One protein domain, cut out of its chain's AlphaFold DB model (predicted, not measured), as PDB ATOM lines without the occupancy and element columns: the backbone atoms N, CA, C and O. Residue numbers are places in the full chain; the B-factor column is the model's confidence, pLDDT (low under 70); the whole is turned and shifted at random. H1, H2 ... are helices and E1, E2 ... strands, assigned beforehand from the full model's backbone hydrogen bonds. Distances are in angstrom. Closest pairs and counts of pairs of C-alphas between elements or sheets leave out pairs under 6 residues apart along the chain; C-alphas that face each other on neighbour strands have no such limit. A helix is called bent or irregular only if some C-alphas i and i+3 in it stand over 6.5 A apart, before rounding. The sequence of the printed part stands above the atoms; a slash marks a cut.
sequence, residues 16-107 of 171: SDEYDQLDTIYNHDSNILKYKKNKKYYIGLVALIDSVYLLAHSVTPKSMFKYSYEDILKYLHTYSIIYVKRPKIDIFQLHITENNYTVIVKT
ATOM      1  N   SER A  16     -37.730  16.973 154.989       62.31
ATOM      2  CA  SER A  16     -38.011  15.621 154.477       62.31
ATOM      3  C   SER A  16     -36.869  14.638 154.758       62.31
ATOM      4  O   SER A  16     -37.097  13.580 155.340       62.31
ATOM      5  N   ASP A  17     -35.630  15.032 154.449       68.62
ATOM      6  CA  ASP A  17     -34.459  14.156 154.580       68.62
ATOM      7  C   ASP A  17     -34.197  13.719 156.037       68.62
ATOM      8  O   ASP A  17     -33.755  12.595 156.298       68.62
ATOM      9  N   GLU A  18     -34.475  14.594 157.013       68.00
ATOM     10  CA  GLU A  18     -34.281  14.281 158.433       68.00
ATOM     11  C   GLU A  18     -35.325  13.269 158.928       68.00
ATOM     12  O   GLU A  18     -34.975  12.320 159.639       68.00
ATOM     13  N   TYR A  19     -36.590  13.413 158.521       75.06
ATOM     14  CA  TYR A  19     -37.640  12.446 158.857       75.06
ATOM     15  C   TYR A  19     -37.403  11.084 158.189       75.06
ATOM     16  O   TYR A  19     -37.561  10.057 158.855       75.06
ATOM     17  N   ASP A  20     -36.899  11.055 156.954       82.31
ATOM     18  CA  ASP A  20     -36.585   9.815 156.232       82.31
ATOM     19  C   ASP A  20     -35.529   8.963 156.958       82.31
ATOM     20  O   ASP A  20     -35.627   7.727 157.059       82.31
ATOM     21  N   GLN A  21     -34.514   9.609 157.540       84.75
ATOM     22  CA  GLN A  21     -33.502   8.915 158.333       84.75
ATOM     23  C   GLN A  21     -34.089   8.352 159.638       84.75
ATOM     24  O   GLN A  21     -33.753   7.229 160.040       84.75
ATOM     25  N   LEU A  22     -34.974   9.100 160.299       88.94
ATOM     26  CA  LEU A  22     -35.638   8.669 161.529       88.94
ATOM     27  C   LEU A  22     -36.596   7.492 161.286       88.94
ATOM     28  O   LEU A  22     -36.574   6.522 162.051       88.94
ATOM     29  N   ASP A  23     -37.353   7.519 160.190       88.75
ATOM     30  CA  ASP A  23     -38.222   6.418 159.766       88.75
ATOM     31  C   ASP A  23     -37.416   5.166 159.417       88.75
ATOM     32  O   ASP A  23     -37.797   4.040 159.757       88.75
ATOM     33  N   THR A  24     -36.235   5.335 158.821       89.44
ATOM     34  CA  THR A  24     -35.314   4.220 158.585       89.44
ATOM     35  C   THR A  24     -34.906   3.552 159.902       89.44
ATOM     36  O   THR A  24     -34.931   2.320 160.008       89.44
ATOM     37  N   ILE A  25     -34.561   4.339 160.930       89.56
ATOM     38  CA  ILE A  25     -34.243   3.815 162.269       89.56
ATOM     39  C   ILE A  25     -35.463   3.096 162.853       89.56
ATOM     40  O   ILE A  25     -35.334   1.967 163.337       89.56
ATOM     41  N   TYR A  26     -36.649   3.701 162.760       89.19
ATOM     42  CA  TYR A  26     -37.896   3.111 163.238       89.19
ATOM     43  C   TYR A  26     -38.171   1.748 162.596       89.19
ATOM     44  O   TYR A  26     -38.430   0.774 163.304       89.19
ATOM     45  N   ASN A  27     -38.049   1.638 161.275       87.88
ATOM     46  CA  ASN A  27     -38.308   0.403 160.539       87.88
ATOM     47  C   ASN A  27     -37.369  -0.733 160.964       87.88
ATOM     48  O   ASN A  27     -37.825  -1.860 161.178       87.88
ATOM     49  N   HIS A  28     -36.088  -0.428 161.181       84.81
ATOM     50  CA  HIS A  28     -35.100  -1.383 161.693       84.81
ATOM     51  C   HIS A  28     -35.446  -1.918 163.092       84.81
ATOM     52  O   HIS A  28     -35.221  -3.095 163.392       84.81
ATOM     53  N   ASP A  29     -35.988  -1.057 163.949       86.25
ATOM     54  CA  ASP A  29     -36.193  -1.329 165.368       86.25
ATOM     55  C   ASP A  29     -37.604  -1.869 165.682       86.25
ATOM     56  O   ASP A  29     -37.775  -2.680 166.603       86.25
ATOM     57  N   SER A  30     -38.603  -1.504 164.874       79.00
ATOM     58  CA  SER A  30     -40.037  -1.761 165.077       79.00
ATOM     59  C   SER A  30     -40.365  -3.221 165.403       79.00
ATOM     60  O   SER A  30     -41.112  -3.506 166.338       79.00
ATOM     61  N   ASN A  31     -39.774  -4.178 164.687       72.00
ATOM     62  CA  ASN A  31     -40.063  -5.599 164.883       72.00
ATOM     63  C   ASN A  31     -39.416  -6.179 166.147       72.00
ATOM     64  O   ASN A  31     -39.968  -7.088 166.766       72.00
ATOM     65  N   ILE A  32     -38.269  -5.642 166.564       71.69
ATOM     66  CA  ILE A  32     -37.505  -6.142 167.716       71.69
ATOM     67  C   ILE A  32     -38.046  -5.545 169.022       71.69
ATOM     68  O   ILE A  32     -37.971  -6.169 170.084       71.69
ATOM     69  N   LEU A  33     -38.610  -4.339 168.959       72.94
ATOM     70  CA  LEU A  33     -39.092  -3.609 170.126       72.94
ATOM     71  C   LEU A  33     -40.500  -3.975 170.598       72.94
ATOM     72  O   LEU A  33     -40.780  -3.736 171.773       72.94
ATOM     73  N   LYS A  34     -41.328  -4.601 169.750       74.38
ATOM     74  CA  LYS A  34     -42.716  -4.993 170.071       74.38
ATOM     75  C   LYS A  34     -42.844  -5.858 171.331       74.38
ATOM     76  O   LYS A  34     -43.822  -5.732 172.057       74.38
ATOM     77  N   TYR A  35     -41.851  -6.700 171.630       80.00
ATOM     78  CA  TYR A  35     -41.921  -7.651 172.745       80.00
ATOM     79  C   TYR A  35     -40.850  -7.372 173.805       80.00
ATOM     80  O   TYR A  35     -39.755  -7.950 173.803       80.00
ATOM     81  N   LYS A  36     -41.162  -6.479 174.750       87.12
ATOM     82  CA  LYS A  36     -40.305  -6.226 175.915       87.12
ATOM     83  C   LYS A  36     -40.473  -7.318 176.968       87.12
ATOM     84  O   LYS A  36     -41.568  -7.797 177.230       87.12
ATOM     85  N   LYS A  37     -39.358  -7.721 177.582       90.88
ATOM     86  CA  LYS A  37     -39.311  -8.761 178.614       90.88
ATOM     87  C   LYS A  37     -39.023  -8.124 179.967       90.88
ATOM     88  O   LYS A  37     -38.140  -7.273 180.082       90.88
ATOM     89  N   ASN A  38     -39.739  -8.581 180.990       93.31
ATOM     90  CA  ASN A  38     -39.541  -8.113 182.355       93.31
ATOM     91  C   ASN A  38     -38.117  -8.433 182.855       93.31
ATOM     92  O   ASN A  38     -37.522  -9.442 182.471       93.31
ATOM     93  N   LYS A  39     -37.566  -7.564 183.711       93.25
ATOM     94  CA  LYS A  39     -36.236  -7.644 184.345       93.25
ATOM     95  C   LYS A  39     -35.039  -7.642 183.389       93.25
ATOM     96  O   LYS A  39     -33.909  -7.852 183.838       93.25
ATOM     97  N   LYS A  40     -35.243  -7.367 182.098       94.12
ATOM     98  CA  LYS A  40     -34.157  -7.232 181.118       94.12
ATOM     99  C   LYS A  40     -33.588  -5.819 181.057       94.12
ATOM    100  O   LYS A  40     -34.239  -4.846 181.437       94.12
ATOM    101  N   TYR A  41     -32.355  -5.735 180.570       94.56
ATOM    102  CA  TYR A  41     -31.652  -4.479 180.346       94.56
ATOM    103  C   TYR A  41     -31.925  -3.943 178.948       94.56
ATOM    104  O   TYR A  41     -31.925  -4.699 177.975       94.56
ATOM    105  N   TYR A  42     -32.115  -2.634 178.869       94.75
ATOM    106  CA  TYR A  42     -32.375  -1.908 177.636       94.75
ATOM    107  C   TYR A  42     -31.624  -0.576 177.637       94.75
ATOM    108  O   TYR A  42     -31.125  -0.119 178.669       94.75
ATOM    109  N   ILE A  43     -31.535   0.013 176.448       94.69
ATOM    110  CA  ILE A  43     -30.953   1.327 176.196       94.69
ATOM    111  C   ILE A  43     -32.063   2.191 175.609       94.69
ATOM    112  O   ILE A  43     -32.850   1.709 174.789       94.69
ATOM    113  N   GLY A  44     -32.161   3.439 176.042       94.75
ATOM    114  CA  GLY A  44     -33.221   4.309 175.564       94.75
ATOM    115  C   GLY A  44     -33.411   5.568 176.382       94.75
ATOM    116  O   GLY A  44     -32.537   5.976 177.145       94.75
ATOM    117  N   LEU A  45     -34.592   6.144 176.214       95.06
ATOM    118  CA  LEU A  45     -35.041   7.339 176.894       95.06
ATOM    119  C   LEU A  45     -35.918   6.963 178.090       95.06
ATOM    120  O   LEU A  45     -36.818   6.123 178.001       95.06
ATOM    121  N   VAL A  46     -35.644   7.614 179.214       94.94
ATOM    122  CA  VAL A  46     -36.374   7.436 180.466       94.94
ATOM    123  C   VAL A  46     -37.018   8.761 180.844       94.94
ATOM    124  O   VAL A  46     -36.347   9.794 180.855       94.94
ATOM    125  N   ALA A  47     -38.299   8.715 181.192       94.25
ATOM    126  CA  ALA A  47     -39.024   9.847 181.746       94.25
ATOM    127  C   ALA A  47     -39.117   9.722 183.270       94.25
ATOM    128  O   ALA A  47     -39.183   8.618 183.809       94.25
ATOM    129  N   LEU A  48     -39.121  10.858 183.962       92.69
ATOM    130  CA  LEU A  48     -39.379  10.937 185.395       92.69
ATOM    131  C   LEU A  48     -40.716  11.653 185.586       92.69
ATOM    132  O   LEU A  48     -40.807  12.845 185.300       92.69
ATOM    133  N   ILE A  49     -41.727  10.922 186.048       90.38
ATOM    134  CA  ILE A  49     -43.076  11.432 186.324       90.38
ATOM    135  C   ILE A  49     -43.414  11.047 187.761       90.38
ATOM    136  O   ILE A  49     -43.244   9.888 188.130       90.38
ATOM    137  N   ASP A  50     -43.818  12.014 188.585       89.69
ATOM    138  CA  ASP A  50     -44.216  11.804 189.987       89.69
ATOM    139  C   ASP A  50     -43.227  10.952 190.802       89.69
ATOM    140  O   ASP A  50     -43.592  10.060 191.562       89.69
ATOM    141  N   SER A  51     -41.930  11.235 190.644       90.25
ATOM    142  CA  SER A  51     -40.820  10.500 191.283       90.25
ATOM    143  C   SER A  51     -40.645   9.038 190.839       90.25
ATOM    144  O   SER A  51     -39.810   8.322 191.395       90.25
ATOM    145  N   VAL A  52     -41.361   8.598 189.805       91.19
ATOM    146  CA  VAL A  52     -41.239   7.269 189.204       91.19
ATOM    147  C   VAL A  52     -40.550   7.373 187.846       91.19
ATOM    148  O   VAL A  52     -40.907   8.183 186.990       91.19
ATOM    149  N   TYR A  53     -39.541   6.529 187.637       93.94
ATOM    150  CA  TYR A  53     -38.892   6.402 186.339       93.94
ATOM    151  C   TYR A  53     -39.697   5.466 185.435       93.94
ATOM    152  O   TYR A  53     -39.883   4.289 185.758       93.94
ATOM    153  N   LEU A  54     -40.120   5.979 184.282       94.00
ATOM    154  CA  LEU A  54     -40.901   5.264 183.278       94.00
ATOM    155  C   LEU A  54     -40.119   5.121 181.974       94.00
ATOM    156  O   LEU A  54     -39.339   5.994 181.581       94.00
ATOM    157  N   LEU A  55     -40.338   4.001 181.292       93.50
ATOM    158  CA  LEU A  55     -39.836   3.796 179.941       93.50
ATOM    159  C   LEU A  55     -40.556   4.752 178.983       93.50
ATOM    160  O   LEU A  55     -41.757   4.613 178.781       93.50
ATOM    161  N   ALA A  56     -39.817   5.682 178.378       93.69
ATOM    162  CA  ALA A  56     -40.367   6.626 177.408       93.69
ATOM    163  C   ALA A  56     -40.216   6.099 175.977       93.69
ATOM    164  O   ALA A  56     -41.175   6.063 175.213       93.69
ATOM    165  N   HIS A  57     -39.007   5.658 175.624       93.56
ATOM    166  CA  HIS A  57     -38.733   4.943 174.379       93.56
ATOM    167  C   HIS A  57     -37.452   4.119 174.521       93.56
ATOM    168  O   HIS A  57     -36.638   4.352 175.416       93.56
ATOM    169  N   SER A  58     -37.243   3.131 173.659       93.62
ATOM    170  CA  SER A  58     -35.999   2.358 173.651       93.62
ATOM    171  C   SER A  58     -35.525   2.063 172.246       93.62
ATOM    172  O   SER A  58     -36.268   2.187 171.285       93.62
ATOM    173  N   VAL A  59     -34.268   1.655 172.156       94.12
ATOM    174  CA  VAL A  59     -33.574   1.424 170.895       94.12
ATOM    175  C   VAL A  59     -32.767   0.137 171.003       94.12
ATOM    176  O   VAL A  59     -32.330  -0.266 172.091       94.12
ATOM    177  N   THR A  60     -32.604  -0.567 169.889       92.81
ATOM    178  CA  THR A  60     -31.789  -1.779 169.873       92.81
ATOM    179  C   THR A  60     -30.300  -1.440 169.966       92.81
ATOM    180  O   THR A  60     -29.848  -0.419 169.444       92.81
ATOM    181  N   PRO A  61     -29.477  -2.315 170.574       91.00
ATOM    182  CA  PRO A  61     -28.030  -2.118 170.574       91.00
ATOM    183  C   PRO A  61     -27.443  -2.005 169.162       91.00
ATOM    184  O   PRO A  61     -26.486  -1.273 168.959       91.00
ATOM    185  N   LYS A  62     -28.024  -2.702 168.174       91.12
ATOM    186  CA  LYS A  62     -27.567  -2.637 166.780       91.12
ATOM    187  C   LYS A  62     -27.728  -1.228 166.209       91.12
ATOM    188  O   LYS A  62     -26.766  -0.689 165.677       91.12
ATOM    189  N   SER A  63     -28.905  -0.626 166.375       91.75
ATOM    190  CA  SER A  63     -29.177   0.735 165.902       91.75
ATOM    191  C   SER A  63     -28.348   1.770 166.664       91.75
ATOM    192  O   SER A  63     -27.731   2.627 166.040       91.75
ATOM    193  N   MET A  64     -28.192   1.611 167.985       92.06
ATOM    194  CA  MET A  64     -27.323   2.465 168.814       92.06
ATOM    195  C   MET A  64     -25.881   2.592 168.307       92.06
ATOM    196  O   MET A  64     -25.279   3.644 168.483       92.06
ATOM    197  N   PHE A  65     -25.302   1.521 167.752       92.19
ATOM    198  CA  PHE A  65     -23.921   1.531 167.247       92.19
ATOM    199  C   PHE A  65     -23.816   1.832 165.749       92.19
ATOM    200  O   PHE A  65     -22.712   2.052 165.259       92.19
ATOM    201  N   LYS A  66     -24.937   1.812 165.021       93.62
ATOM    202  CA  LYS A  66     -24.981   2.082 163.580       93.62
ATOM    203  C   LYS A  66     -25.096   3.579 163.281       93.62
ATOM    204  O   LYS A  66     -24.483   4.038 162.325       93.62
ATOM    205  N   TYR A  67     -25.879   4.310 164.070       92.94
ATOM    206  CA  TYR A  67     -26.174   5.730 163.854       92.94
ATOM    207  C   TYR A  67     -25.442   6.625 164.858       92.94
ATOM    208  O   TYR A  67     -24.903   6.143 165.860       92.94
ATOM    209  N   SER A  68     -25.413   7.935 164.596       94.38
ATOM    210  CA  SER A  68     -24.793   8.888 165.513       94.38
ATOM    211  C   SER A  68     -25.587   9.005 166.821       94.38
ATOM    212  O   SER A  68     -26.781   8.702 166.892       94.38
ATOM    213  N   TYR A  69     -24.923   9.459 167.887       94.19
ATOM    214  CA  TYR A  69     -25.588   9.674 169.175       94.19
ATOM    215  C   TYR A  69     -26.741  10.684 169.065       94.19
ATOM    216  O   TYR A  69     -27.766  10.513 169.723       94.19
ATOM    217  N   GLU A  70     -26.571  11.723 168.246       94.06
ATOM    218  CA  GLU A  70     -27.563  12.781 168.052       94.06
ATOM    219  C   GLU A  70     -28.789  12.259 167.306       94.06
ATOM    220  O   GLU A  70     -29.903  12.474 167.778       94.06
ATOM    221  N   ASP A  71     -28.596  11.482 166.237       93.88
ATOM    222  CA  ASP A  71     -29.699  10.894 165.466       93.88
ATOM    223  C   ASP A  71     -30.530   9.944 166.323       93.88
ATOM    224  O   ASP A  71     -31.758   9.982 166.303       93.88
ATOM    225  N   ILE A  72     -29.871   9.115 167.141       94.94
ATOM    226  CA  ILE A  72     -30.587   8.221 168.051       94.94
ATOM    227  C   ILE A  72     -31.326   9.010 169.131       94.94
ATOM    228  O   ILE A  72     -32.435   8.636 169.509       94.94
ATOM    229  N   LEU A  73     -30.735  10.083 169.657       94.81
ATOM    230  CA  LEU A  73     -31.402  10.908 170.657       94.81
ATOM    231  C   LEU A  73     -32.634  11.605 170.069       94.81
ATOM    232  O   LEU A  73     -33.678  11.613 170.722       94.81
ATOM    233  N   LYS A  74     -32.526  12.131 168.843       93.75
ATOM    234  CA  LYS A  74     -33.642  12.697 168.077       93.75
ATOM    235  C   LYS A  74     -34.717  11.645 167.837       93.75
ATOM    236  O   LYS A  74     -35.842  11.851 168.266       93.75
ATOM    237  N   TYR A  75     -34.364  10.477 167.300       93.94
ATOM    238  CA  TYR A  75     -35.271   9.336 167.128       93.94
ATOM    239  C   TYR A  75     -36.015   8.978 168.420       93.94
ATOM    240  O   TYR A  75     -37.243   8.884 168.445       93.94
ATOM    241  N   LEU A  76     -35.273   8.806 169.517       94.12
ATOM    242  CA  LEU A  76     -35.846   8.441 170.805       94.12
ATOM    243  C   LEU A  76     -36.813   9.500 171.327       94.12
ATOM    244  O   LEU A  76     -37.788   9.131 171.967       94.12
ATOM    245  N   HIS A  77     -36.527  10.780 171.092       93.50
ATOM    246  CA  HIS A  77     -37.362  11.895 171.521       93.50
ATOM    247  C   HIS A  77     -38.597  12.067 170.622       93.50
ATOM    248  O   HIS A  77     -39.699  12.191 171.147       93.50
ATOM    249  N   THR A  78     -38.433  12.015 169.297       91.62
ATOM    250  CA  THR A  78     -39.498  12.219 168.302       91.62
ATOM    251  C   THR A  78     -40.572  11.134 168.364       91.62
ATOM    252  O   THR A  78     -41.753  11.457 168.345       91.62
ATOM    253  N   TYR A  79     -40.190   9.859 168.507       90.50
ATOM    254  CA  TYR A  79     -41.157   8.755 168.639       90.50
ATOM    255  C   TYR A  79     -41.525   8.436 170.093       90.50
ATOM    256  O   TYR A  79     -42.167   7.416 170.355       90.50
ATOM    257  N   SER A  80     -41.108   9.254 171.066       90.69
ATOM    258  CA  SER A  80     -41.543   9.036 172.443       90.69
ATOM    259  C   SER A  80     -42.974   9.512 172.646       90.69
ATOM    260  O   SER A  80     -43.345  10.608 172.245       90.69
ATOM    261  N   ILE A  81     -43.750   8.715 173.376       87.19
ATOM    262  CA  ILE A  81     -45.082   9.112 173.849       87.19
ATOM    263  C   ILE A  81     -44.971  10.165 174.966       87.19
ATOM    264  O   ILE A  81     -45.890  10.952 175.182       87.19
ATOM    265  N   ILE A  82     -43.850  10.190 175.696       89.94
ATOM    266  CA  ILE A  82     -43.661  11.051 176.864       89.94
ATOM    267  C   ILE A  82     -42.639  12.134 176.535       89.94
ATOM    268  O   ILE A  82     -41.478  11.844 176.250       89.94
ATOM    269  N   TYR A  83     -43.046  13.396 176.661       90.00
ATOM    270  CA  TYR A  83     -42.135  14.520 176.485       90.00
ATOM    271  C   TYR A  83     -41.094  14.578 177.613       90.00
ATOM    272  O   TYR A  83     -41.429  14.641 178.798       90.00
ATOM    273  N   VAL A  84     -39.810  14.608 177.246       90.25
ATOM    274  CA  VAL A  84     -38.688  14.711 178.188       90.25
ATOM    275  C   VAL A  84     -37.904  15.984 177.900       90.25
ATOM    276  O   VAL A  84     -37.156  16.051 176.935       90.25
ATOM    277  N   LYS A  85     -37.996  16.975 178.796       87.81
ATOM    278  CA  LYS A  85     -37.366  18.304 178.636       87.81
ATOM    279  C   LYS A  85     -35.859  18.270 178.343       87.81
ATOM    280  O   LYS A  85     -35.326  19.167 177.701       87.81
ATOM    281  N   ARG A  86     -35.143  17.288 178.892       90.88
ATOM    282  CA  ARG A  86     -33.696  17.104 178.699       90.88
ATOM    283  C   ARG A  86     -33.439  15.650 178.321       90.88
ATOM    284  O   ARG A  86     -33.097  14.862 179.208       90.88
ATOM    285  N   PRO A  87     -33.667  15.275 177.051       92.62
ATOM    286  CA  PRO A  87     -33.567  13.891 176.649       92.62
ATOM    287  C   PRO A  87     -32.123  13.427 176.785       92.62
ATOM    288  O   PRO A  87     -31.166  14.137 176.469       92.62
ATOM    289  N   LYS A  88     -31.963  12.212 177.295       93.81
ATOM    290  CA  LYS A  88     -30.664  11.585 177.474       93.81
ATOM    291  C   LYS A  88     -30.805  10.088 177.298       93.81
ATOM    292  O   LYS A  88     -31.761   9.493 177.788       93.81
ATOM    293  N   ILE A  89     -29.817   9.490 176.644       94.75
ATOM    294  CA  ILE A  89     -29.763   8.041 176.506       94.75
ATOM    295  C   ILE A  89     -29.248   7.437 177.811       94.75
ATOM    296  O   ILE A  89     -28.166   7.782 178.309       94.75
ATOM    297  N   ASP A  90     -30.027   6.514 178.354       95.38
ATOM    298  CA  ASP A  90     -29.728   5.786 179.570       95.38
ATOM    299  C   ASP A  90     -29.812   4.269 179.357       95.38
ATOM    300  O   ASP A  90     -30.586   3.755 178.554       95.38
ATOM    301  N   ILE A  91     -28.972   3.546 180.099       95.56
ATOM    302  CA  ILE A  91     -29.017   2.098 180.271       95.56
ATOM    303  C   ILE A  91     -29.838   1.831 181.527       95.56
ATOM    304  O   ILE A  91     -29.500   2.303 182.619       95.56
ATOM    305  N   PHE A  92     -30.896   1.047 181.396       95.25
ATOM    306  CA  PHE A  92     -31.819   0.770 182.487       95.25
ATOM    307  C   PHE A  92     -32.280  -0.682 182.479       95.25
ATOM    308  O   PHE A  92     -32.166  -1.399 181.486       95.25
ATOM    309  N   GLN A  93     -32.788  -1.123 183.625       95.62
ATOM    310  CA  GLN A  93     -33.482  -2.395 183.761       95.62
ATOM    311  C   GLN A  93     -34.985  -2.140 183.748       95.62
ATOM    312  O   GLN A  93     -35.465  -1.309 184.517       95.62
ATOM    313  N   LEU A  94     -35.708  -2.849 182.888       95.00
ATOM    314  CA  LEU A  94     -37.153  -2.728 182.771       95.00
ATOM    315  C   LEU A  94     -37.858  -3.586 183.820       95.00
ATOM    316  O   LEU A  94     -37.532  -4.762 183.982       95.00
ATOM    317  N   HIS A  95     -38.852  -3.006 184.477       95.25
ATOM    318  CA  HIS A  95     -39.762  -3.687 185.377       95.25
ATOM    319  C   HIS A  95     -41.201  -3.484 184.891       95.25
ATOM    320  O   HIS A  95     -41.756  -2.386 184.970       95.25
ATOM    321  N   ILE A  96     -41.773  -4.556 184.349       92.62
ATOM    322  CA  ILE A  96     -43.137  -4.580 183.823       92.62
ATOM    323  C   ILE A  96     -44.057  -5.011 184.962       92.62
ATOM    324  O   ILE A  96     -43.931  -6.124 185.476       92.62
ATOM    325  N   THR A  97     -44.946  -4.106 185.350       88.31
ATOM    326  CA  THR A  97     -46.105  -4.364 186.216       88.31
ATOM    327  C   THR A  97     -47.349  -4.356 185.325       88.31
ATOM    328  O   THR A  97     -47.259  -3.833 184.218       88.31
ATOM    329  N   GLU A  98     -48.481  -4.902 185.780       81.69
ATOM    330  CA  GLU A  98     -49.708  -5.122 184.981       81.69
ATOM    331  C   GLU A  98     -50.015  -4.010 183.963       81.69
ATOM    332  O   GLU A  98     -50.202  -4.315 182.790       81.69
ATOM    333  N   ASN A  99     -49.929  -2.737 184.370       83.75
ATOM    334  CA  ASN A  99     -50.184  -1.593 183.484       83.75
ATOM    335  C   ASN A  99     -48.988  -0.642 183.292       83.75
ATOM    336  O   ASN A  99     -49.112   0.353 182.585       83.75
ATOM    337  N   ASN A 100     -47.833  -0.905 183.917       88.00
ATOM    338  CA  ASN A 100     -46.758   0.087 184.029       88.00
ATOM    339  C   ASN A 100     -45.383  -0.458 183.632       88.00
ATOM    340  O   ASN A 100     -44.913  -1.473 184.152       88.00
ATOM    341  N   TYR A 101     -44.686   0.305 182.790       92.19
ATOM    342  CA  TYR A 101     -43.296   0.070 182.399       92.19
ATOM    343  C   TYR A 101     -42.352   0.939 183.235       92.19
ATOM    344  O   TYR A 101     -41.822   1.953 182.778       92.19
ATOM    345  N   THR A 102     -42.142   0.533 184.483       94.75
ATOM    346  CA  THR A 102     -41.186   1.186 185.392       94.75
ATOM    347  C   THR A 102     -39.750   0.786 185.070       94.75
ATOM    348  O   THR A 102     -39.501  -0.313 184.572       94.75
ATOM    349  N   VAL A 103     -38.776   1.651 185.354       94.56
ATOM    350  CA  VAL A 103     -37.365   1.366 185.056       94.56
ATOM    351  C   VAL A 103     -36.429   1.717 186.205       94.56
ATOM    352  O   VAL A 103     -36.627   2.678 186.938       94.56
ATOM    353  N   ILE A 104     -35.344   0.953 186.329       94.25
ATOM    354  CA  ILE A 104     -34.238   1.257 187.242       94.25
ATOM    355  C   ILE A 104     -33.043   1.703 186.406       94.25
ATOM    356  O   ILE A 104     -32.419   0.887 185.722       94.25
ATOM    357  N   VAL A 105     -32.696   2.988 186.480       94.12
ATOM    358  CA  VAL A 105     -31.565   3.560 185.737       94.12
ATOM    359  C   VAL A 105     -30.242   3.009 186.279       94.12
ATOM    360  O   VAL A 105     -29.891   3.188 187.446       94.12
ATOM    361  N   LYS A 106     -29.475   2.332 185.422       94.38
ATOM    362  CA  LYS A 106     -28.171   1.733 185.756       94.38
ATOM    363  C   LYS A 106     -26.993   2.576 185.272       94.38
ATOM    364  O   LYS A 106     -25.893   2.424 185.804       94.38
ATOM    365  N   THR A 107     -27.211   3.501 184.332       91.81
ATOM    366  CA  THR A 107     -26.169   4.372 183.757       91.81
ATOM    367  C   THR A 107     -25.318   5.060 184.814       91.81
ATOM    368  O   THR A 107     -24.100   5.131 184.673       91.81
TER     369      THR A 107
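Overview. This is residues 16 to 107 of the 171 residues of an uncharacterized protein of viral metagenome (UniProt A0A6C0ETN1). A strongly twisted, curled antiparallel sheet of four strands rolls into a small, nearly closed barrel, its edge strand E4 coming back beside the other edge strand, E2. Three helices gather at one end of the roll: H3 packs on E2 and E1, and the longer H1 crosses H3 on the side away from the barrel. The printed part has 92 residues with three named helices and four named strands, in the order H1, E1, E2, H2, H3, E3, E4; the sheet's order is E2, E1, E3, E4, and the class is mixed. It is compact, with a radius of gyration of the C-alphas of 12.8 A and spans of 37 by 27 by 23 A.

Arrangement. E1, residues 41 to 49, bends by 85 degrees at residue 44. It forms a hairpin with E2, residues 52 to 59, where N 47 and O 54 are 2.9 A apart. E3, residues 89 to 97, is E1's other neighbour, with N 42 and O 92 at 2.9 A, and forms a hairpin with E4, residues 100 to 105, with N 95 and O 102 at 2.8 A. The closest C-alphas of E2 and E4, Leu 54 and Thr 102, are 4.6 A apart. H3, residues 69 to 78, is on the sheet at a height of 8.3 A, giving two layers, a helix on one face of a sheet. H1, residues 16 to 33, touches H3 with residues 22 to 26 alone, about perpendicular at 81 degrees; Leu 22 and Tyr 75 have the closest C-alphas, 5.7 A. H2, residues 61 to 66, only grazes the sheet. Every O i to N i+4 pair is within hydrogen-bond range in H2 and H3, and 12 of 14 in H1.

Along the chain. H1 begins at C-alpha 16 (-38.011, 15.621, 154.477) and is 24.8 A long; it is irregular, C-alphas 28 and 31 being 7.3 A apart. E1, E2 and E3 measure 20.5, 20.7 and 22.7 A. E4 ends at C-alpha 105 (-31.565, 3.560, 185.737).

Size, cuts and confidence. The C-alphas farthest apart, Asp 17 and Glu 98, are 39.1 A apart. The printed part has no cut and no long link. Mean pLDDT of the printed part is 89.8; residues 16 to 18 are under 70.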